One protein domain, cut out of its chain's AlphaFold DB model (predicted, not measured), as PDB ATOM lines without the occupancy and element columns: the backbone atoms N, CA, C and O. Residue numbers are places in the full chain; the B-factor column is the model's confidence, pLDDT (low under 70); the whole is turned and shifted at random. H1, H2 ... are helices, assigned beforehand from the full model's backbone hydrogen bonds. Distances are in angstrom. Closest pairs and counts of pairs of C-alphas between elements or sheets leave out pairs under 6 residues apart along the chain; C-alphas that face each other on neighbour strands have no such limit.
ATOM      1  N   ILE A 188     -68.903  -9.935 -20.546       96.81
ATOM      2  CA  ILE A 188     -67.649 -10.110 -21.275       96.81
ATOM      3  C   ILE A 188     -66.709 -10.793 -20.288       96.81
ATOM      4  O   ILE A 188     -66.694 -10.419 -19.111       96.81
ATOM      5  N   HIS A 189     -65.945 -11.785 -20.741       97.56
ATOM      6  CA  HIS A 189     -64.907 -12.384 -19.916       97.56
ATOM      7  C   HIS A 189     -63.590 -11.638 -20.134       97.56
ATOM      8  O   HIS A 189     -63.221 -11.317 -21.262       97.56
ATOM      9  N   GLU A 190     -62.863 -11.367 -19.051       97.12
ATOM     10  CA  GLU A 190     -61.554 -10.712 -19.083       97.12
ATOM     11  C   GLU A 190     -60.599 -11.449 -20.031       97.12
ATOM     12  O   GLU A 190     -59.904 -10.807 -20.815       97.12
ATOM     13  N   ALA A 191     -60.642 -12.787 -20.034       96.00
ATOM     14  CA  ALA A 191     -59.845 -13.651 -20.905       96.00
ATOM     15  C   ALA A 191     -59.942 -13.302 -22.404       96.00
ATOM     16  O   ALA A 191     -58.936 -13.405 -23.103       96.00
ATOM     17  N   ASP A 192     -61.094 -12.813 -22.879       93.94
ATOM     18  CA  ASP A 192     -61.308 -12.417 -24.281       93.94
ATOM     19  C   ASP A 192     -60.581 -11.107 -24.652       93.94
ATOM     20  O   ASP A 192     -60.564 -10.694 -25.815       93.94
ATOM     21  N   ARG A 193     -60.015 -10.410 -23.657       89.62
ATOM     22  CA  ARG A 193     -59.342  -9.105 -23.771       89.62
ATOM     23  C   ARG A 193     -57.871  -9.131 -23.354       89.62
ATOM     24  O   ARG A 193     -57.200  -8.109 -23.482       89.62
ATOM     25  N   LEU A 194     -57.363 -10.252 -22.841       94.31
ATOM     26  CA  LEU A 194     -55.984 -10.340 -22.353       94.31
ATOM     27  C   LEU A 194     -54.989 -10.510 -23.516       94.31
ATOM     28  O   LEU A 194     -55.215 -11.340 -24.399       94.31
ATOM     29  N   PRO A 195     -53.858  -9.780 -23.520       93.88
ATOM     30  CA  PRO A 195     -52.801  -9.992 -24.499       93.88
ATOM     31  C   PRO A 195     -52.109 -11.345 -24.279       93.88
ATOM     32  O   PRO A 195     -52.030 -11.857 -23.157       93.88
ATOM     33  N   ALA A 196     -51.559 -11.907 -25.356       94.56
ATOM     34  CA  ALA A 196     -50.739 -13.111 -25.281       94.56
ATOM     35  C   ALA A 196     -49.486 -12.865 -24.420       94.56
ATOM     36  O   ALA A 196     -48.798 -11.855 -24.572       94.56
ATOM     37  N   LEU A 197     -49.184 -13.802 -23.520       94.81
ATOM     38  CA  LEU A 197     -48.036 -13.712 -22.617       94.81
ATOM     39  C   LEU A 197     -46.755 -14.211 -23.295       94.81
ATOM     40  O   LEU A 197     -46.750 -15.259 -23.937       94.81
ATOM     41  N   ASN A 198     -45.652 -13.486 -23.098       94.56
ATOM     42  CA  ASN A 198     -44.322 -13.938 -23.503       94.56
ATOM     43  C   ASN A 198     -43.917 -15.189 -22.675       94.56
ATOM     44  O   ASN A 198     -43.916 -15.097 -21.445       94.56
ATOM     45  N   PRO A 199     -43.543 -16.331 -23.297       96.69
ATOM     46  CA  PRO A 199     -43.153 -17.556 -22.583       96.69
ATOM     47  C   PRO A 199     -41.968 -17.397 -21.617       96.69
ATOM     48  O   PRO A 199     -41.955 -18.011 -20.546       96.69
ATOM     49  N   ASP A 200     -40.997 -16.544 -21.952       97.00
ATOM     50  CA  ASP A 200     -39.871 -16.223 -21.070       97.00
ATOM     51  C   ASP A 200     -40.375 -15.491 -19.811       97.00
ATOM     52  O   ASP A 200     -40.020 -15.838 -18.683       97.00
ATOM     53  N   ALA A 201     -41.274 -14.516 -19.985       97.19
ATOM     54  CA  ALA A 201     -41.861 -13.756 -18.881       97.19
ATOM     55  C   ALA A 201     -42.808 -14.609 -18.012       97.19
ATOM     56  O   ALA A 201     -42.803 -14.467 -16.790       97.19
ATOM     57  N   GLU A 202     -43.573 -15.526 -18.615       96.75
ATOM     58  CA  GLU A 202     -44.395 -16.526 -17.908       96.75
ATOM     59  C   GLU A 202     -43.514 -17.474 -17.075       96.75
ATOM     60  O   GLU A 202     -43.875 -17.828 -15.953       96.75
ATOM     61  N   THR A 203     -42.318 -17.832 -17.560       96.31
ATOM     62  CA  THR A 203     -41.347 -18.639 -16.797       96.31
ATOM     63  C   THR A 203     -40.874 -17.900 -15.539       96.31
ATOM     64  O   THR A 203     -40.901 -18.465 -14.441       96.31
ATOM     65  N   LEU A 204     -40.522 -16.614 -15.667       97.81
ATOM     66  CA  LEU A 204     -40.184 -15.749 -14.529       97.81
ATOM     67  C   LEU A 204     -41.361 -15.602 -13.551       97.81
ATOM     68  O   LEU A 204     -41.176 -15.737 -12.341       97.81
ATOM     69  N   PHE A 205     -42.575 -15.370 -14.060       97.25
ATOM     70  CA  PHE A 205     -43.783 -15.244 -13.243       97.25
ATOM     71  C   PHE A 205     -44.093 -16.521 -12.454       97.25
ATOM     72  O   PHE A 205     -44.339 -16.440 -11.249       97.25
ATOM     73  N   ARG A 206     -44.040 -17.701 -13.089       95.06
ATOM     74  CA  ARG A 206     -44.260 -18.998 -12.422       95.06
ATOM     75  C   ARG A 206     -43.270 -19.226 -11.288       95.06
ATOM     76  O   ARG A 206     -43.676 -19.638 -10.202       95.06
ATOM     77  N   TYR A 207     -41.992 -18.929 -11.517       95.75
ATOM     78  CA  TYR A 207     -40.970 -19.086 -10.487       95.75
ATOM     79  C   TYR A 207     -41.137 -18.076  -9.342       95.75
ATOM     80  O   TYR A 207     -41.139 -18.473  -8.177       95.75
ATOM     81  N   GLY A 208     -41.389 -16.798  -9.650       95.94
ATOM     82  CA  GLY A 208     -41.715 -15.777  -8.646       95.94
ATOM     83  C   GLY A 208     -42.948 -16.149  -7.813       95.94
ATOM     84  O   GLY A 208     -42.931 -16.029  -6.585       95.94
ATOM     85  N   ARG A 209     -43.987 -16.708  -8.446       93.06
ATOM     86  CA  ARG A 209     -45.183 -17.200  -7.751       93.06
ATOM     87  C   ARG A 209     -44.871 -18.379  -6.832       93.06
ATOM     88  O   ARG A 209     -45.313 -18.360  -5.689       93.06
ATOM     89  N   TYR A 210     -44.067 -19.343  -7.278       91.88
ATOM     90  CA  TYR A 210     -43.588 -20.445  -6.436       91.88
ATOM     91  C   TYR A 210     -42.799 -19.948  -5.214       91.88
ATOM     92  O   TYR A 210     -43.060 -20.394  -4.097       91.88
ATOM     93  N   LEU A 211     -41.888 -18.982  -5.385       93.31
ATOM     94  CA  LEU A 211     -41.158 -18.372  -4.268       93.31
ATOM     95  C   LEU A 211     -42.095 -17.668  -3.271       93.31
ATOM     96  O   LEU A 211     -41.855 -17.731  -2.063       93.31
ATOM     97  N   GLN A 212     -43.177 -17.057  -3.765       91.44
ATOM     98  CA  GLN A 212     -44.213 -16.424  -2.950       91.44
ATOM     99  C   GLN A 212     -45.074 -17.446  -2.173       91.44
ATOM    100  O   GLN A 212     -45.459 -17.158  -1.043       91.44
ATOM    101  N   THR A 213     -45.370 -18.625  -2.742       87.06
ATOM    102  CA  THR A 213     -46.322 -19.615  -2.173       87.06
ATOM    103  C   THR A 213     -45.709 -20.861  -1.532       87.06
ATOM    104  O   THR A 213     -46.437 -21.649  -0.925       87.06
ATOM    105  N   ARG A 214     -44.403 -21.106  -1.688       86.81
ATOM    106  CA  ARG A 214     -43.698 -22.158  -0.930       86.81
ATOM    107  C   ARG A 214     -43.786 -21.870   0.570       86.81
ATOM    108  O   ARG A 214     -43.927 -20.715   0.961       86.81
ATOM    109  N   ASP A 215     -43.639 -22.871   1.424       83.38
ATOM    110  CA  ASP A 215     -43.685 -22.639   2.873       83.38
ATOM    111  C   ASP A 215     -42.392 -21.955   3.387       83.38
ATOM    112  O   ASP A 215     -41.467 -21.672   2.619       83.38
ATOM    113  N   GLY A 216     -42.334 -21.605   4.677       87.00
ATOM    114  CA  GLY A 216     -41.167 -20.957   5.303       87.00
ATOM    115  C   GLY A 216     -41.054 -19.434   5.079       87.00
ATOM    116  O   GLY A 216     -42.001 -18.809   4.590       87.00
ATOM    117  N   PRO A 217     -39.918 -18.803   5.448       88.44
ATOM    118  CA  PRO A 217     -39.712 -17.361   5.291       88.44
ATOM    119  C   PRO A 217     -39.776 -16.912   3.820       88.44
ATOM    120  O   PRO A 217     -39.648 -17.717   2.890       88.44
ATOM    121  N   LYS A 218     -40.027 -15.618   3.612       88.19
ATOM    122  CA  LYS A 218     -40.233 -15.010   2.293       88.19
ATOM    123  C   LYS A 218     -39.294 -13.832   2.102       88.19
ATOM    124  O   LYS A 218     -39.299 -12.912   2.912       88.19
ATOM    125  N   ASP A 219     -38.537 -13.878   1.014       94.94
ATOM    126  CA  ASP A 219     -37.847 -12.722   0.461       94.94
ATOM    127  C   ASP A 219     -38.761 -12.122  -0.616       94.94
ATOM    128  O   ASP A 219     -38.925 -12.680  -1.704       94.94
ATOM    129  N   TYR A 220     -39.445 -11.033  -0.270       95.81
ATOM    130  CA  TYR A 220     -40.356 -10.358  -1.190       95.81
ATOM    131  C   TYR A 220     -39.627  -9.463  -2.198       95.81
ATOM    132  O   TYR A 220     -40.219  -9.165  -3.235       95.81
ATOM    133  N   ASP A 221     -38.362  -9.109  -1.961       96.19
ATOM    134  CA  ASP A 221     -37.536  -8.401  -2.941       96.19
ATOM    135  C   ASP A 221     -37.083  -9.361  -4.044       96.19
ATOM    136  O   ASP A 221     -37.194  -9.027  -5.226       96.19
ATOM    137  N   GLU A 222     -36.689 -10.591  -3.689       96.06
ATOM    138  CA  GLU A 222     -36.444 -11.659  -4.665       96.06
ATOM    139  C   GLU A 222     -37.708 -11.929  -5.503       96.06
ATOM    140  O   GLU A 222     -37.633 -11.986  -6.733       96.06
ATOM    141  N   VAL A 223     -38.887 -12.042  -4.880       97.75
ATOM    142  CA  VAL A 223     -40.157 -12.231  -5.614       97.75
ATOM    143  C   VAL A 223     -40.462 -11.030  -6.523       97.75
ATOM    144  O   VAL A 223     -40.793 -11.214  -7.698       97.75
ATOM    145  N   ALA A 224     -40.329  -9.801  -6.012       98.00
ATOM    146  CA  ALA A 224     -40.598  -8.585  -6.773       98.00
ATOM    147  C   ALA A 224     -39.637  -8.408  -7.955       98.00
ATOM    148  O   ALA A 224     -40.083  -7.988  -9.019       98.00
ATOM    149  N   ARG A 225     -38.362  -8.797  -7.831       97.94
ATOM    150  CA  ARG A 225     -37.388  -8.831  -8.937       97.94
ATOM    151  C   ARG A 225     -37.912  -9.636 -10.133       97.94
ATOM    152  O   ARG A 225     -37.926  -9.117 -11.251       97.94
ATOM    153  N   TYR A 226     -38.370 -10.875  -9.916       98.38
ATOM    154  CA  TYR A 226     -38.940 -11.696 -10.998       98.38
ATOM    155  C   TYR A 226     -40.201 -11.051 -11.585       98.38
ATOM    156  O   TYR A 226     -40.358 -11.009 -12.807       98.38
ATOM    157  N   TYR A 227     -41.077 -10.508 -10.735       98.56
ATOM    158  CA  TYR A 227     -42.309  -9.867 -11.194       98.56
ATOM    159  C   TYR A 227     -42.072  -8.567 -11.977       98.56
ATOM    160  O   TYR A 227     -42.722  -8.386 -13.000       98.56
ATOM    161  N   ARG A 228     -41.122  -7.708 -11.584       98.19
ATOM    162  CA  ARG A 228     -40.743  -6.475 -12.308       98.19
ATOM    163  C   ARG A 228     -40.230  -6.774 -13.712       98.19
ATOM    164  O   ARG A 228     -40.691  -6.175 -14.682       98.19
ATOM    165  N   ILE A 229     -39.313  -7.736 -13.833       98.44
ATOM    166  CA  ILE A 229     -38.729  -8.108 -15.129       98.44
ATOM    167  C   ILE A 229     -39.803  -8.738 -16.031       98.44
ATOM    168  O   ILE A 229     -39.908  -8.367 -17.198       98.44
ATOM    169  N   ALA A 230     -40.665  -9.614 -15.500       98.44
ATOM    170  CA  ALA A 230     -41.794 -10.154 -16.259       98.44
ATOM    171  C   ALA A 230     -42.817  -9.063 -16.656       98.44
ATOM    172  O   ALA A 230     -43.273  -9.031 -17.801       98.44
ATOM    173  N   ALA A 231     -43.151  -8.138 -15.750       98.12
ATOM    174  CA  ALA A 231     -44.076  -7.027 -15.986       98.12
ATOM    175  C   ALA A 231     -43.606  -6.108 -17.123       98.12
ATOM    176  O   ALA A 231     -44.393  -5.780 -18.010       98.12
ATOM    177  N   ALA A 232     -42.310  -5.775 -17.162       97.19
ATOM    178  CA  ALA A 232     -41.707  -4.991 -18.241       97.19
ATOM    179  C   ALA A 232     -41.805  -5.674 -19.622       97.19
ATOM    180  O   ALA A 232     -41.760  -5.005 -20.659       97.19
ATOM    181  N   HIS A 233     -41.982  -6.998 -19.652       96.88
ATOM    182  CA  HIS A 233     -42.264  -7.808 -20.845       96.88
ATOM    183  C   HIS A 233     -43.767  -8.069 -21.077       96.88
ATOM    184  O   HIS A 233     -44.130  -9.005 -21.786       96.88
ATOM    185  N   GLY A 234     -44.646  -7.225 -20.522       95.06
ATOM    186  CA  GLY A 234     -46.097  -7.258 -20.761       95.06
ATOM    187  C   GLY A 234     -46.859  -8.284 -19.918       95.06
ATOM    188  O   GLY A 234     -48.031  -8.558 -20.175       95.06
ATOM    189  N   HIS A 235     -46.222  -8.882 -18.907       98.19
ATOM    190  CA  HIS A 235     -46.847  -9.939 -18.122       98.19
ATOM    191  C   HIS A 235     -47.844  -9.387 -17.091       98.19
ATOM    192  O   HIS A 235     -47.495  -9.156 -15.930       98.19
ATOM    193  N   TYR A 236     -49.108  -9.210 -17.487       97.56
ATOM    194  CA  TYR A 236     -50.125  -8.522 -16.679       97.56
ATOM    195  C   TYR A 236     -50.312  -9.080 -15.255       97.56
ATOM    196  O   TYR A 236     -50.405  -8.305 -14.306       97.56
ATOM    197  N   LYS A 237     -50.256 -10.406 -15.053       97.06
ATOM    198  CA  LYS A 237     -50.341 -11.008 -13.702       97.06
ATOM    199  C   LYS A 237     -49.122 -10.695 -12.827       97.06
ATOM    200  O   LYS A 237     -49.228 -10.661 -11.608       97.06
ATOM    201  N   ALA A 238     -47.955 -10.498 -13.442       98.19
ATOM    202  CA  ALA A 238     -46.724 -10.176 -12.725       98.19
ATOM    203  C   ALA A 238     -46.722  -8.695 -12.346       98.19
ATOM    204  O   ALA A 238     -46.412  -8.362 -11.210       98.19
ATOM    205  N   ASN A 239     -47.161  -7.842 -13.277       98.25
ATOM    206  CA  ASN A 239     -47.425  -6.424 -13.065       98.25
ATOM    207  C   ASN A 239     -48.384  -6.213 -11.873       98.25
ATOM    208  O   ASN A 239     -47.986  -5.609 -10.879       98.25
ATOM    209  N   HIS A 240     -49.583  -6.805 -11.897       97.38
ATOM    210  CA  HIS A 240     -50.521  -6.701 -10.773       97.38
ATOM    211  C   HIS A 240     -49.935  -7.272  -9.462       97.38
ATOM    212  O   HIS A 240     -50.072  -6.673  -8.397       97.38
ATOM    213  N   ASN A 241     -49.197  -8.387  -9.510       97.50
ATOM    214  CA  ASN A 241     -48.581  -8.936  -8.300       97.50
ATOM    215  C   ASN A 241     -47.464  -8.046  -7.715       97.50
ATOM    216  O   ASN A 241     -47.374  -7.950  -6.490       97.50
ATOM    217  N   VAL A 242     -46.624  -7.384  -8.528       97.94
ATOM    218  CA  VAL A 242     -45.635  -6.425  -7.990       97.94
ATOM    219  C   VAL A 242     -46.322  -5.180  -7.431       97.94
ATOM    220  O   VAL A 242     -45.949  -4.750  -6.341       97.94
ATOM    221  N   GLN A 243     -47.370  -4.668  -8.088       97.44
ATOM    222  CA  GLN A 243     -48.197  -3.584  -7.544       97.44
ATOM    223  C   GLN A 243     -48.693  -3.913  -6.126       97.44
ATOM    224  O   GLN A 243     -48.564  -3.088  -5.221       97.44
ATOM    225  N   GLN A 244     -49.203  -5.129  -5.893       95.56
ATOM    226  CA  GLN A 244     -49.643  -5.574  -4.564       95.56
ATOM    227  C   GLN A 244     -48.485  -5.657  -3.555       95.56
ATOM    228  O   GLN A 244     -48.599  -5.118  -2.458       95.56
ATOM    229  N   LEU A 245     -47.350  -6.272  -3.911       96.06
ATOM    230  CA  LEU A 245     -46.197  -6.375  -3.000       96.06
ATOM    231  C   LEU A 245     -45.628  -5.004  -2.604       96.06
ATOM    232  O   LEU A 245     -45.287  -4.790  -1.441       96.06
ATOM    233  N   VAL A 246     -45.541  -4.081  -3.560       94.50
ATOM    234  CA  VAL A 246     -44.996  -2.734  -3.358       94.50
ATOM    235  C   VAL A 246     -45.986  -1.848  -2.596       94.50
ATOM    236  O   VAL A 246     -45.600  -1.195  -1.627       94.50
ATOM    237  N   SER A 247     -47.275  -1.866  -2.954       92.19
ATOM    238  CA  SER A 247     -48.292  -1.042  -2.276       92.19
ATOM    239  C   SER A 247     -48.575  -1.467  -0.834       92.19
ATOM    240  O   SER A 247     -48.899  -0.622   0.001       92.19
ATOM    241  N   GLN A 248     -48.375  -2.747  -0.508       91.62
ATOM    242  CA  GLN A 248     -48.458  -3.273   0.858       91.62
ATOM    243  C   GLN A 248     -47.156  -3.083   1.664       91.62
ATOM    244  O   GLN A 248     -47.122  -3.421   2.846       91.62
ATOM    245  N   GLY A 249     -46.088  -2.556   1.051       92.06
ATOM    246  CA  GLY A 249     -44.775  -2.387   1.685       92.06
ATOM    247  C   GLY A 249     -44.057  -3.705   1.998       92.06
ATOM    248  O   GLY A 249     -43.201  -3.735   2.879       92.06
ATOM    249  N   LEU A 250     -44.421  -4.796   1.314       92.25
ATOM    250  CA  LEU A 250     -43.777  -6.105   1.456       92.25
ATOM    251  C   LEU A 250     -42.466  -6.173   0.670       92.25
ATOM    252  O   LEU A 250     -41.509  -6.770   1.151       92.25
ATOM    253  N   ALA A 251     -42.432  -5.565  -0.519       94.94
ATOM    254  CA  ALA A 251     -41.232  -5.409  -1.334       94.94
ATOM    255  C   ALA A 251     -40.746  -3.957  -1.308       94.94
ATOM    256  O   ALA A 251     -41.542  -3.016  -1.379       94.94
ATOM    257  N   ASN A 252     -39.430  -3.773  -1.256       88.88
ATOM    258  CA  ASN A 252     -38.791  -2.470  -1.266       88.88
ATOM    259  C   ASN A 252     -39.020  -1.748  -2.601       88.88
ATOM    260  O   ASN A 252     -38.966  -2.335  -3.688       88.88
ATOM    261  N   SER A 253     -39.237  -0.437  -2.514       89.00
ATOM    262  CA  SER A 253     -39.316   0.474  -3.655       89.00
ATOM    263  C   SER A 253     -38.930   1.891  -3.214       89.00
ATOM    264  O   SER A 253     -39.471   2.364  -2.212       89.00
ATOM    265  N   PRO A 254     -38.045   2.604  -3.942       82.19
ATOM    266  CA  PRO A 254     -37.689   3.989  -3.619       82.19
ATOM    267  C   PRO A 254     -38.879   4.959  -3.671       82.19
ATOM    268  O   PRO A 254     -38.863   5.990  -3.004       82.19
ATOM    269  N   ASN A 255     -39.906   4.642  -4.467       84.50
ATOM    270  CA  ASN A 255     -41.143   5.410  -4.561       84.50
ATOM    271  C   ASN A 255     -42.320   4.468  -4.853       84.50
ATOM    272  O   ASN A 255     -42.842   4.421  -5.966       84.50
ATOM    273  N   ALA A 256     -42.716   3.699  -3.835       85.44
ATOM    274  CA  ALA A 256     -43.715   2.635  -3.940       85.44
ATOM    275  C   ALA A 256     -45.033   3.076  -4.603       85.44
ATOM    276  O   ALA A 256     -45.585   2.366  -5.443       85.44
ATOM    277  N   ALA A 257     -45.509   4.276  -4.262       83.81
ATOM    278  CA  ALA A 257     -46.769   4.800  -4.770       83.81
ATOM    279  C   ALA A 257     -46.709   5.138  -6.266       83.81
ATOM    280  O   ALA A 257     -47.637   4.822  -7.005       83.81
ATOM    281  N   HIS A 258     -45.596   5.717  -6.719       86.19
ATOM    282  CA  HIS A 258     -45.347   5.974  -8.136       86.19
ATOM    283  C   HIS A 258     -45.117   4.674  -8.913       86.19
ATOM    284  O   HIS A 258     -45.679   4.508  -9.987       86.19
ATOM    285  N   GLU A 259     -44.331   3.730  -8.380       88.69
ATOM    286  CA  GLU A 259     -44.094   2.439  -9.042       88.69
ATOM    287  C   GLU A 259     -45.410   1.689  -9.298       88.69
ATOM    288  O   GLU A 259     -45.637   1.195 -10.401       88.69
ATOM    289  N   ALA A 260     -46.304   1.633  -8.308       89.44
ATOM    290  CA  ALA A 260     -47.585   0.951  -8.454       89.44
ATOM    291  C   ALA A 260     -48.509   1.626  -9.490       89.44
ATOM    292  O   ALA A 260     -49.098   0.944 -10.331       89.44
ATOM    293  N   VAL A 261     -48.595   2.961  -9.470       90.31
ATOM    294  CA  VAL A 261     -49.395   3.744 -10.428       90.31
ATOM    295  C   VAL A 261     -48.848   3.629 -11.853       90.31
ATOM    296  O   VAL A 261     -49.637   3.491 -12.786       90.31
ATOM    297  N   GLU A 262     -47.527   3.609 -12.032       87.50
ATOM    298  CA  GLU A 262     -46.888   3.387 -13.335       87.50
ATOM    299  C   GLU A 262     -47.210   2.002 -13.900       87.50
ATOM    300  O   GLU A 262     -47.613   1.868 -15.059       87.50
ATOM    301  N   TRP A 263     -47.100   0.960 -13.073       91.62
ATOM    302  CA  TRP A 263     -47.446  -0.397 -13.485       91.62
ATOM    303  C   TRP A 263     -48.928  -0.520 -13.875       91.62
ATOM    304  O   TRP A 263     -49.218  -1.079 -14.937       91.62
ATOM    305  N   ALA A 264     -49.849   0.068 -13.105       90.50
ATOM    306  CA  ALA A 264     -51.274   0.109 -13.443       90.50
ATOM    307  C   ALA A 264     -51.555   0.904 -14.736       90.50
ATOM    308  O   ALA A 264     -52.330   0.465 -15.588       90.50
ATOM    309  N   SER A 265     -50.874   2.036 -14.929       91.00
ATOM    310  CA  SER A 265     -50.998   2.879 -16.129       91.00
ATOM    311  C   SER A 265     -50.523   2.150 -17.389       91.00
ATOM    312  O   SER A 265     -51.167   2.229 -18.436       91.00
ATOM    313  N   GLN A 266     -49.458   1.348 -17.294       88.81
ATOM    314  CA  GLN A 266     -49.021   0.481 -18.394       88.81
ATOM    315  C   GLN A 266     -50.069  -0.579 -18.767       88.81
ATOM    316  O   GLN A 266     -50.245  -0.853 -19.954       88.81
ATOM    317  N   LEU A 267     -50.793  -1.146 -17.792       92.50
ATOM    318  CA  LEU A 267     -51.891  -2.082 -18.062       92.50
ATOM    319  C   LEU A 267     -53.078  -1.393 -18.746       92.50
ATOM    320  O   LEU A 267     -53.613  -1.935 -19.714       92.50
ATOM    321  N   VAL A 268     -53.438  -0.179 -18.314       91.19
ATOM    322  CA  VAL A 268     -54.450   0.661 -18.984       91.19
ATOM    323  C   VAL A 268     -54.055   0.953 -20.435       91.19
ATOM    324  O   VAL A 268     -54.869   0.764 -21.336       91.19
ATOM    325  N   ASN A 269     -52.797   1.327 -20.684       87.75
ATOM    326  CA  ASN A 269     -52.276   1.592 -22.032       87.75
ATOM    327  C   ASN A 269     -52.266   0.343 -22.933       87.75
ATOM    328  O   ASN A 269     -52.380   0.458 -24.151       87.75
ATOM    329  N   GLN A 270     -52.163  -0.851 -22.345       86.06
ATOM    330  CA  GLN A 270     -52.274  -2.140 -23.039       86.06
ATOM    331  C   GLN A 270     -53.731  -2.629 -23.179       86.06
ATOM    332  O   GLN A 270     -53.965  -3.696 -23.741       86.06
ATOM    333  N   GLY A 271     -54.717  -1.879 -22.670       87.81
ATOM    334  CA  GLY A 271     -56.134  -2.257 -22.682       87.81
ATOM    335  C   GLY A 271     -56.502  -3.390 -21.715       87.81
ATOM    336  O   GLY A 271     -57.607  -3.925 -21.806       87.81
ATOM    337  N   VAL A 272     -55.605  -3.761 -20.796       95.56
ATOM    338  CA  VAL A 272     -55.793  -4.890 -19.875       95.56
ATOM    339  C   VAL A 272     -56.826  -4.514 -18.798       95.56
ATOM    340  O   VAL A 272     -56.622  -3.515 -18.100       95.56
ATOM    341  N   PRO A 273     -57.910  -5.292 -18.597       97.25
ATOM    342  CA  PRO A 273     -59.039  -4.843 -17.775       97.25
ATOM    343  C   PRO A 273     -58.697  -4.588 -16.296       97.25
ATOM    344  O   PRO A 273     -59.119  -3.562 -15.759       97.25
ATOM    345  N   ILE A 274     -57.870  -5.434 -15.662       96.69
ATOM    346  CA  ILE A 274     -57.399  -5.226 -14.276       96.69
ATOM    347  C   ILE A 274     -56.660  -3.888 -14.077       96.69
ATOM    348  O   ILE A 274     -56.810  -3.270 -13.030       96.69
ATOM    349  N   GLY A 275     -55.964  -3.354 -15.090       95.06
ATOM    350  CA  GLY A 275     -55.279  -2.057 -14.983       95.06
ATOM    351  C   GLY A 275     -56.232  -0.889 -14.718       95.06
ATOM    352  O   GLY A 275     -55.937   0.007 -13.929       95.06
ATOM    353  N   TYR A 276     -57.421  -0.921 -15.330       96.75
ATOM    354  CA  TYR A 276     -58.466   0.066 -15.057       96.75
ATOM    355  C   TYR A 276     -59.021  -0.078 -13.633       96.75
ATOM    356  O   TYR A 276     -59.347   0.928 -13.002       96.75
ATOM    357  N   TYR A 277     -59.111  -1.305 -13.110       97.88
ATOM    358  CA  TYR A 277     -59.524  -1.556 -11.730       97.88
ATOM    359  C   TYR A 277     -58.467  -1.061 -10.729       97.88
ATOM    360  O   TYR A 277     -58.823  -0.348  -9.792       97.88
ATOM    361  N   ASP A 278     -57.182  -1.328 -10.985       95.44
ATOM    362  CA  ASP A 278     -56.044  -0.875 -10.173       95.44
ATOM    363  C   ASP A 278     -55.980   0.664 -10.089       95.44
ATOM    364  O   ASP A 278     -55.951   1.231  -8.994       95.44
ATOM    365  N   ILE A 279     -56.081   1.378 -11.222       94.50
ATOM    366  CA  ILE A 279     -56.173   2.854 -11.224       94.50
ATOM    367  C   ILE A 279     -57.418   3.341 -10.467       94.50
ATOM    368  O   ILE A 279     -57.342   4.308  -9.705       94.50
ATOM    369  N   GLY A 280     -58.559   2.665 -10.619       94.69
ATOM    370  CA  GLY A 280     -59.768   2.966  -9.853       94.69
ATOM    371  C   GLY A 280     -59.574   2.805  -8.340       94.69
ATOM    372  O   GLY A 280     -59.989   3.665  -7.558       94.69
ATOM    373  N   TYR A 281     -58.880   1.749  -7.917       94.19
ATOM    374  CA  TYR A 281     -58.508   1.496  -6.528       94.19
ATOM    375  C   TYR A 281     -57.566   2.583  -5.979       94.19
ATOM    376  O   TYR A 281     -57.792   3.105  -4.880       94.19
ATOM    377  N   TYR A 282     -56.559   2.996  -6.752       92.94
ATOM    378  CA  TYR A 282     -55.625   4.064  -6.383       92.94
ATOM    379  C   TYR A 282     -56.289   5.444  -6.306       92.94
ATOM    380  O   TYR A 282     -56.106   6.156  -5.317       92.94
ATOM    381  N   LEU A 283     -57.172   5.784  -7.248       89.12
ATOM    382  CA  LEU A 283     -58.002   6.994  -7.180       89.12
ATOM    383  C   LEU A 283     -58.957   6.994  -5.980       89.12
ATOM    384  O   LEU A 283     -59.205   8.046  -5.390       89.12
ATOM    385  N   LYS A 284     -59.504   5.840  -5.585       92.75
ATOM    386  CA  LYS A 284     -60.382   5.755  -4.411       92.75
ATOM    387  C   LYS A 284     -59.608   5.833  -3.088       92.75
ATOM    388  O   LYS A 284     -60.104   6.444  -2.137       92.75
ATOM    389  N   SER A 285     -58.433   5.218  -3.003       91.38
ATOM    390  CA  SER A 285     -57.601   5.213  -1.789       91.38
ATOM    391  C   SER A 285     -56.778   6.492  -1.608       91.38
ATOM    392  O   SER A 285     -56.474   6.852  -0.474       91.38
ATOM    393  N   GLY A 286     -56.455   7.200  -2.694       87.19
ATOM    394  CA  GLY A 286     -55.489   8.302  -2.678       87.19
ATOM    395  C   GLY A 286     -54.029   7.827  -2.692       87.19
ATOM    396  O   GLY A 286     -53.135   8.575  -2.300       87.19
ATOM    397  N   TYR A 287     -53.778   6.570  -3.076       86.62
ATOM    398  CA  TYR A 287     -52.437   5.988  -3.117       86.62
ATOM    399  C   TYR A 287     -51.747   6.349  -4.437       86.62
ATOM    400  O   TYR A 287     -52.167   5.900  -5.499       86.62
ATOM    401  N   GLY A 288     -50.729   7.212  -4.388       84.00
ATOM    402  CA  GLY A 288     -49.995   7.705  -5.568       84.00
ATOM    403  C   GLY A 288     -50.766   8.705  -6.439       84.00
ATOM    404  O   GLY A 288     -50.161   9.598  -7.023       84.00
ATOM    405  N   LEU A 289     -52.096   8.624  -6.461       84.62
ATOM    406  CA  LEU A 289     -52.996   9.541  -7.159       84.62
ATOM    407  C   LEU A 289     -53.781  10.410  -6.170       84.62
ATOM    408  O   LEU A 289     -54.102   9.988  -5.060       84.62
ATOM    409  N   LYS A 290     -54.165  11.623  -6.585       86.19
ATOM    410  CA  LYS A 290     -55.085  12.459  -5.797       86.19
ATOM    411  C   LYS A 290     -56.440  11.757  -5.675       86.19
ATOM    412  O   LYS A 290     -57.039  11.394  -6.686       86.19
ATOM    413  N   GLN A 291     -56.944  11.625  -4.447       91.75
ATOM    414  CA  GLN A 291     -58.202  10.926  -4.190       91.75
ATOM    415  C   GLN A 291     -59.375  11.547  -4.972       91.75
ATOM    416  O   GLN A 291     -59.640  12.746  -4.866       91.75
ATOM    417  N   ASN A 292     -60.096  10.722  -5.734       88.81
ATOM    418  CA  ASN A 292     -61.276  11.113  -6.501       88.81
ATOM    419  C   ASN A 292     -62.244   9.924  -6.650       88.81
ATOM    420  O   ASN A 292     -62.036   9.035  -7.475       88.81
ATOM    421  N   GLN A 293     -63.325   9.924  -5.859       91.12
ATOM    422  CA  GLN A 293     -64.333   8.854  -5.860       91.12
ATOM    423  C   GLN A 293     -65.084   8.744  -7.196       91.12
ATOM    424  O   GLN A 293     -65.348   7.641  -7.663       91.12
ATOM    425  N   GLU A 294     -65.426   9.867  -7.833       87.06
ATOM    426  CA  GLU A 294     -66.206   9.859  -9.076       87.06
ATOM    427  C   GLU A 294     -65.383   9.300 -10.243       87.06
ATOM    428  O   GLU A 294     -65.862   8.464 -11.014       87.06
ATOM    429  N   LEU A 295     -64.115   9.711 -10.342       87.06
ATOM    430  CA  LEU A 295     -63.203   9.184 -11.352       87.06
ATOM    431  C   LEU A 295     -62.882   7.708 -11.088       87.06
ATOM    432  O   LEU A 295     -62.910   6.915 -12.025       87.06
ATOM    433  N   ALA A 296     -62.686   7.310  -9.825       90.94
ATOM    434  CA  ALA A 296     -62.523   5.904  -9.455       90.94
ATOM    435  C   ALA A 296     -63.694   5.034  -9.946       90.94
ATOM    436  O   ALA A 296     -63.470   3.989 -10.553       90.94
ATOM    437  N   LEU A 297     -64.942   5.480  -9.757       93.38
ATOM    438  CA  LEU A 297     -66.123   4.759 -10.243       93.38
ATOM    439  C   LEU A 297     -66.174   4.655 -11.774       93.38
ATOM    440  O   LEU A 297     -66.572   3.613 -12.289       93.38
ATOM    441  N   LYS A 298     -65.735   5.688 -12.506       91.19
ATOM    442  CA  LYS A 298     -65.622   5.651 -13.977       91.19
ATOM    443  C   LYS A 298     -64.596   4.608 -14.439       91.19
ATOM    444  O   LYS A 298     -64.895   3.822 -15.336       91.19
ATOM    445  N   TYR A 299     -63.431   4.552 -13.792       92.19
ATOM    446  CA  TYR A 299     -62.390   3.552 -14.062       92.19
ATOM    447  C   TYR A 299     -62.845   2.124 -13.720       92.19
ATOM    448  O   TYR A 299     -62.734   1.230 -14.558       92.19
ATOM    449  N   ILE A 300     -63.453   1.910 -12.548       97.12
ATOM    450  CA  ILE A 300     -63.956   0.588 -12.148       97.12
ATOM    451  C   ILE A 300     -65.117   0.140 -13.052       97.12
ATOM    452  O   ILE A 300     -65.147  -1.014 -13.472       97.12
ATOM    453  N   ARG A 301     -66.042   1.032 -13.437       95.19
ATOM    454  CA  ARG A 301     -67.092   0.675 -14.408       95.19
ATOM    455  C   ARG A 301     -66.485   0.278 -15.756       95.19
ATOM    456  O   ARG A 301     -66.879  -0.748 -16.302       95.19
ATOM    457  N   LYS A 302     -65.475   1.012 -16.241       94.38
ATOM    458  CA  LYS A 302     -64.754   0.662 -17.472       94.38
ATOM    459  C   LYS A 302     -64.075  -0.711 -17.380       94.38
ATOM    460  O   LYS A 302     -64.140  -1.460 -18.349       94.38
ATOM    461  N   ALA A 303     -63.481  -1.057 -16.239       97.50
ATOM    462  CA  ALA A 303     -62.916  -2.386 -16.000       97.50
ATOM    463  C   ALA A 303     -63.991  -3.490 -16.066       97.50
ATOM    464  O   ALA A 303     -63.789  -4.505 -16.731       97.50
ATOM    465  N   ALA A 304     -65.162  -3.262 -15.457       97.62
ATOM    466  CA  ALA A 304     -66.286  -4.202 -15.482       97.62
ATOM    467  C   ALA A 304     -66.838  -4.425 -16.905       97.62
ATOM    468  O   ALA A 304     -67.097  -5.567 -17.292       97.62
ATOM    469  N   ASP A 305     -66.955  -3.349 -17.693       94.88
ATOM    470  CA  ASP A 305     -67.361  -3.375 -19.109       94.88
ATOM    471  C   ASP A 305     -66.309  -4.015 -20.033       94.88
ATOM    472  O   ASP A 305     -66.623  -4.428 -21.148       94.88
ATOM    473  N   LEU A 306     -65.053  -4.098 -19.589       95.31
ATOM    474  CA  LEU A 306     -63.976  -4.824 -20.266       95.31
ATOM    475  C   LEU A 306     -63.817  -6.272 -19.765       95.31
ATOM    476  O   LEU A 306     -62.961  -6.996 -20.267       95.31
ATOM    477  N   GLY A 307     -64.648  -6.706 -18.817       97.44
ATOM    478  CA  GLY A 307     -64.723  -8.091 -18.362       97.44
ATOM    479  C   GLY A 307     -64.072  -8.395 -17.013       97.44
ATOM    480  O   GLY A 307     -64.243  -9.511 -16.528       97.44
ATOM    481  N   ASN A 308     -63.369  -7.444 -16.383       98.44
ATOM    482  CA  ASN A 308     -62.654  -7.698 -15.128       98.44
ATOM    483  C   ASN A 308     -63.624  -8.168 -14.015       98.44
ATOM    484  O   ASN A 308     -64.572  -7.442 -13.693       98.44
ATOM    485  N   GLU A 447     -56.516 -31.479  -7.031       89.56
ATOM    486  CA  GLU A 447     -55.604 -31.052  -8.102       89.56
ATOM    487  C   GLU A 447     -54.612 -29.982  -7.615       89.56
ATOM    488  O   GLU A 447     -53.427 -30.025  -7.946       89.56
ATOM    489  N   TRP A 448     -55.055 -29.071  -6.746       87.81
ATOM    490  CA  TRP A 448     -54.207 -28.034  -6.150       87.81
ATOM    491  C   TRP A 448     -53.004 -28.592  -5.370       87.81
ATOM    492  O   TRP A 448     -51.907 -28.035  -5.442       87.81
ATOM    493  N   GLU A 449     -53.170 -29.712  -4.662       85.38
ATOM    494  CA  GLU A 449     -52.076 -30.379  -3.941       85.38
ATOM    495  C   GLU A 449     -51.075 -30.990  -4.931       85.38
ATOM    496  O   GLU A 449     -49.861 -30.807  -4.799       85.38
ATOM    497  N   LYS A 450     -51.596 -31.641  -5.981       85.81
ATOM    498  CA  LYS A 450     -50.817 -32.223  -7.088       85.81
ATOM    499  C   LYS A 450     -50.031 -31.154  -7.861       85.81
ATOM    500  O   LYS A 450     -48.919 -31.425  -8.315       85.81
ATOM    501  N   GLN A 451     -50.571 -29.939  -7.986       82.38
ATOM    502  CA  GLN A 451     -49.887 -28.787  -8.579       82.38
ATOM    503  C   GLN A 451     -48.827 -28.190  -7.637       82.38
ATOM    504  O   GLN A 451     -47.705 -27.952  -8.078       82.38
ATOM    505  N   ARG A 452     -49.115 -27.992  -6.335       78.56
ATOM    506  CA  ARG A 452     -48.128 -27.461  -5.362       78.56
ATOM    507  C   ARG A 452     -46.906 -28.361  -5.171       78.56
ATOM    508  O   ARG A 452     -45.838 -27.848  -4.846       78.56
ATOM    509  N   ALA A 453     -47.044 -29.669  -5.384       78.50
ATOM    510  CA  ALA A 453     -45.925 -30.611  -5.349       78.50
ATOM    511  C   ALA A 453     -44.912 -30.417  -6.502       78.50
ATOM    512  O   ALA A 453     -43.792 -30.923  -6.423       78.50
ATOM    513  N   GLN A 454     -45.275 -29.693  -7.567       82.25
ATOM    514  CA  GLN A 454     -44.407 -29.453  -8.721       82.25
ATOM    515  C   GLN A 454     -43.570 -28.187  -8.511       82.25
ATOM    516  O   GLN A 454     -44.090 -27.073  -8.451       82.25
ATOM    517  N   VAL A 455     -42.248 -28.348  -8.433       85.81
ATOM    518  CA  VAL A 455     -41.308 -27.220  -8.373       85.81
ATOM    519  C   VAL A 455     -41.030 -26.730  -9.800       85.81
ATOM    520  O   VAL A 455     -40.468 -27.495 -10.587       85.81
ATOM    521  N   PRO A 456     -41.389 -25.484 -10.173       87.88
ATOM    522  CA  PRO A 456     -41.037 -24.949 -11.482       87.88
ATOM    523  C   PRO A 456     -39.512 -24.781 -11.599       87.88
ATOM    524  O   PRO A 456     -38.856 -24.436 -10.610       87.88
ATOM    525  N   PRO A 457     -38.928 -24.986 -12.794       89.56
ATOM    526  CA  PRO A 457     -37.495 -24.809 -12.997       89.56
ATOM    527  C   PRO A 457     -37.088 -23.362 -12.694       89.56
ATOM    528  O   PRO A 457     -37.771 -22.417 -13.091       89.56
ATOM    529  N   LYS A 458     -35.959 -23.187 -11.997       94.75
ATOM    530  CA  LYS A 458     -35.397 -21.858 -11.736       94.75
ATOM    531  C   LYS A 458     -34.951 -21.217 -13.066       94.75
ATOM    532  O   LYS A 458     -34.185 -21.858 -13.787       94.75
ATOM    533  N   PRO A 459     -35.363 -19.971 -13.381       96.06
ATOM    534  CA  PRO A 459     -34.829 -19.207 -14.506       96.06
ATOM    535  C   PRO A 459     -33.299 -19.116 -14.446       96.06
ATOM    536  O   PRO A 459     -32.737 -18.875 -13.377       96.06
ATOM    537  N   SER A 460     -32.618 -19.293 -15.581       96.75
ATOM    538  CA  SER A 460     -31.162 -19.132 -15.635       96.75
ATOM    539  C   SER A 460     -30.763 -17.665 -15.460       96.75
ATOM    540  O   SER A 460     -31.491 -16.755 -15.864       96.75
ATOM    541  N   ASP A 461     -29.574 -17.420 -14.908       95.25
ATOM    542  CA  ASP A 461     -29.053 -16.053 -14.782       95.25
ATOM    543  C   ASP A 461     -28.854 -15.401 -16.164       95.25
ATOM    544  O   ASP A 461     -29.046 -14.199 -16.314       95.25
ATOM    545  N   GLU A 462     -28.566 -16.190 -17.205       96.88
ATOM    546  CA  GLU A 462     -28.537 -15.730 -18.600       96.88
ATOM    547  C   GLU A 462     -29.905 -15.210 -19.073       96.88
ATOM    548  O   GLU A 462     -29.978 -14.114 -19.633       96.88
ATOM    549  N   LEU A 463     -30.994 -15.942 -18.799       97.00
ATOM    550  CA  LEU A 463     -32.358 -15.512 -19.120       97.00
ATOM    551  C   LEU A 463     -32.716 -14.219 -18.372       97.00
ATOM    552  O   LEU A 463     -33.194 -13.264 -18.984       97.00
ATOM    553  N   MET A 464     -32.425 -14.164 -17.069       97.56
ATOM    554  CA  MET A 464     -32.657 -12.974 -16.240       97.56
ATOM    555  C   MET A 464     -31.890 -11.755 -16.771       97.56
ATOM    556  O   MET A 464     -32.473 -10.685 -16.948       97.56
ATOM    557  N   ASN A 465     -30.601 -11.924 -17.080       96.94
ATOM    558  CA  ASN A 465     -29.740 -10.864 -17.601       96.94
ATOM    559  C   ASN A 465     -30.174 -10.396 -18.997       96.94
ATOM    560  O   ASN A 465     -30.159  -9.193 -19.263       96.94
ATOM    561  N   ARG A 466     -30.596 -11.314 -19.880       97.75
ATOM    562  CA  ARG A 466     -31.123 -10.986 -21.212       97.75
ATOM    563  C   ARG A 466     -32.388 -10.131 -21.108       97.75
ATOM    564  O   ARG A 466     -32.400  -9.011 -21.619       97.75
ATOM    565  N   LEU A 467     -33.407 -10.614 -20.395       97.75
ATOM    566  CA  LEU A 467     -34.697  -9.926 -20.273       97.75
ATOM    567  C   LEU A 467     -34.572  -8.563 -19.580       97.75
ATOM    568  O   LEU A 467     -35.219  -7.604 -20.005       97.75
ATOM    569  N   ALA A 468     -33.735  -8.459 -18.543       97.44
ATOM    570  CA  ALA A 468     -33.468  -7.195 -17.864       97.44
ATOM    571  C   ALA A 468     -32.769  -6.195 -18.801       97.44
ATOM    572  O   ALA A 468     -33.224  -5.059 -18.947       97.44
ATOM    573  N   LYS A 469     -31.722  -6.627 -19.521       97.06
ATOM    574  CA  LYS A 469     -30.980  -5.792 -20.482       97.06
ATOM    575  C   LYS A 469     -31.867  -5.262 -21.612       97.06
ATOM    576  O   LYS A 469     -31.764  -4.084 -21.949       97.06
ATOM    577  N   GLU A 470     -32.750  -6.095 -22.166       97.25
ATOM    578  CA  GLU A 470     -33.724  -5.708 -23.203       97.25
ATOM    579  C   GLU A 470     -34.644  -4.558 -22.755       97.25
ATOM    580  O   GLU A 470     -35.051  -3.733 -23.573       97.25
ATOM    581  N   LYS A 471     -34.932  -4.466 -21.450       95.50
ATOM    582  CA  LYS A 471     -35.797  -3.442 -20.840       95.50
ATOM    583  C   LYS A 471     -35.031  -2.370 -20.055       95.50
ATOM    584  O   LYS A 471     -35.654  -1.537 -19.407       95.50
ATOM    585  N   ARG A 472     -33.692  -2.358 -20.144       95.75
ATOM    586  CA  ARG A 472     -32.784  -1.466 -19.389       95.75
ATOM    587  C   ARG A 472     -33.012  -1.516 -17.869       95.75
ATOM    588  O   ARG A 472     -32.941  -0.493 -17.196       95.75
ATOM    589  N   LEU A 473     -33.281  -2.706 -17.341       95.25
ATOM    590  CA  LEU A 473     -33.446  -2.960 -15.912       95.25
ATOM    591  C   LEU A 473     -32.151  -3.500 -15.297       95.25
ATOM    592  O   LEU A 473     -31.370  -4.178 -15.966       95.25
ATOM    593  N   ASP A 474     -31.961  -3.249 -14.007       93.94
ATOM    594  CA  ASP A 474     -30.994  -3.960 -13.181       93.94
ATOM    595  C   ASP A 474     -31.454  -5.423 -13.031       93.94
ATOM    596  O   ASP A 474     -32.545  -5.668 -12.503       93.94
ATOM    597  N   PRO A 475     -30.659  -6.419 -13.463       94.12
ATOM    598  CA  PRO A 475     -31.037  -7.818 -13.334       94.12
ATOM    599  C   PRO A 475     -31.146  -8.293 -11.883       94.12
ATOM    600  O   PRO A 475     -31.756  -9.341 -11.677       94.12
ATOM    601  N   ALA A 476     -30.578  -7.590 -10.893       93.06
ATOM    602  CA  ALA A 476     -30.623  -7.964  -9.478       93.06
ATOM    603  C   ALA A 476     -31.901  -7.496  -8.756       93.06
ATOM    604  O   ALA A 476     -32.419  -8.235  -7.924       93.06
ATOM    605  N   THR A 477     -32.438  -6.318  -9.091       92.69
ATOM    606  CA  THR A 477     -33.629  -5.733  -8.431       92.69
ATOM    607  C   THR A 477     -34.871  -5.657  -9.323       92.69
ATOM    608  O   THR A 477     -35.994  -5.557  -8.823       92.69
ATOM    609  N   GLY A 478     -34.688  -5.701 -10.645       93.56
ATOM    610  CA  GLY A 478     -35.726  -5.427 -11.638       93.56
ATOM    611  C   GLY A 478     -36.078  -3.942 -11.792       93.56
ATOM    612  O   GLY A 478     -37.025  -3.631 -12.510       93.56
ATOM    613  N   TRP A 479     -35.363  -3.020 -11.137       90.62
ATOM    614  CA  TRP A 479     -35.590  -1.578 -11.285       90.62
ATOM    615  C   TRP A 479     -34.980  -1.017 -12.579       90.62
ATOM    616  O   TRP A 479     -33.981  -1.556 -13.057       90.62
ATOM    617  N   PRO A 480     -35.519   0.081 -13.143       87.31
ATOM    618  CA  PRO A 480     -34.884   0.794 -14.249       87.31
ATOM    619  C   PRO A 480     -33.464   1.256 -13.901       87.31
ATOM    620  O   PRO A 480     -33.237   1.853 -12.849       87.31
ATOM    621  N   LEU A 481     -32.515   1.018 -14.805       84.56
ATOM    622  CA  LEU A 481     -31.175   1.590 -14.716       84.56
ATOM    623  C   LEU A 481     -31.231   3.078 -15.066       84.56
ATOM    624  O   LEU A 481     -31.745   3.457 -16.122       84.56
ATOM    625  N   SER A 482     -30.637   3.912 -14.213       68.94
ATOM    626  CA  SER A 482     -30.374   5.318 -14.518       68.94
ATOM    627  C   SER A 482     -29.594   5.441 -15.830       68.94
ATOM    628  O   SER A 482     -28.669   4.665 -16.087       68.94
ATOM    629  N   ALA A 483     -29.909   6.453 -16.646       54.09
ATOM    630  CA  ALA A 483     -29.206   6.693 -17.912       54.09
ATOM    631  C   ALA A 483     -27.680   6.877 -17.734       54.09
ATOM    632  O   ALA A 483     -26.913   6.571 -18.647       54.09
TER     633      ALA A 483
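This is residues 188 to 308 and 447 to 483 of the 578 residues of the protein "Sel1-like repeat" of Burkholderia cenocepacia PC184 (UniProt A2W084). Six helices, H2 to H7, form a zigzag stack of helical hairpins, each folding back beside the one before. At the H2 and H3 end, H9 packs on H3 at residue 229; the short H1 touches no helix, and H8, farthest of the helices from the mean of the C-alphas, lies off the stack. The printed part has 158 residues with nine named helices, H1 to H9 in chain order, and no named strand: all helix. The whole is compact, with a radius of gyration of the C-alphas of 16.0 A and spans of 45 by 43 by 31 A.

H1, residues 190 to 193, is close but not clearly touching to H6, residues 273 to 285, the closest C-alphas being those of Glu 190 and Pro 273, 6.5 A apart. H2, residues 199 to 213, and H3, residues 220 to 232, form a hairpin and touch, closest at the C-alphas of Ala 201 and Ala 230, 4.5 A apart, with a shallow tilt of 22 degrees, opposite ways. H4, residues 236 to 247, touches H3 at a steep tilt of 41 degrees, closest at the C-alphas of Ala 231 and Asn 239, 4.5 A apart. H5, residues 256 to 269, touches H4 at a shallow tilt of 22 degrees, closest at the C-alphas of Gln 243 and Ala 260, 4.7 A apart. H5 and H6 touch at a steep tilt of 38 degrees, only just beyond shallow, closest at the C-alphas of Leu 267 and Gly 275, 4.6 A apart. H2 to H6 are an up and down bundle, each helix running against the one before. H7, residues 293 to 305, touches H6, closest at the C-alphas of Gly 280 and Ala 296, 4.0 A apart, with a shallow tilt of 16 degrees, opposite ways. H8, residues 447 to 452, is only just apart from H2, at 8.4 A. H9, residues 461 to 470, only just touches the hub H3, with 3 pairs of C-alphas within 8 A, the closest those of Ile 229 and Ala 468, 6.0 A apart. In H2 to H9 every O i to N i+4 pair is within hydrogen-bond range; H1 is too short for such a pair.

H1 begins at C-alpha 190, (-61.554, -10.712, -19.083). H2 is 20.8 A long and H5 20.0 A, from first to last C-alpha. H9 ends at C-alpha 470, (-33.724, -5.708, -23.203).

The C-alphas farthest apart, of Glu 447 and Ala 483, are 47.1 A apart. Residues 309 to 446 are not printed, and C-alphas 308 and 447 are 25.4 A apart across this cut. Of the links printed whole, none is long. Residues 471 to 483 hold no named element. Mean pLDDT of the printed part is 92.5; residues 482 to 483 are under 70.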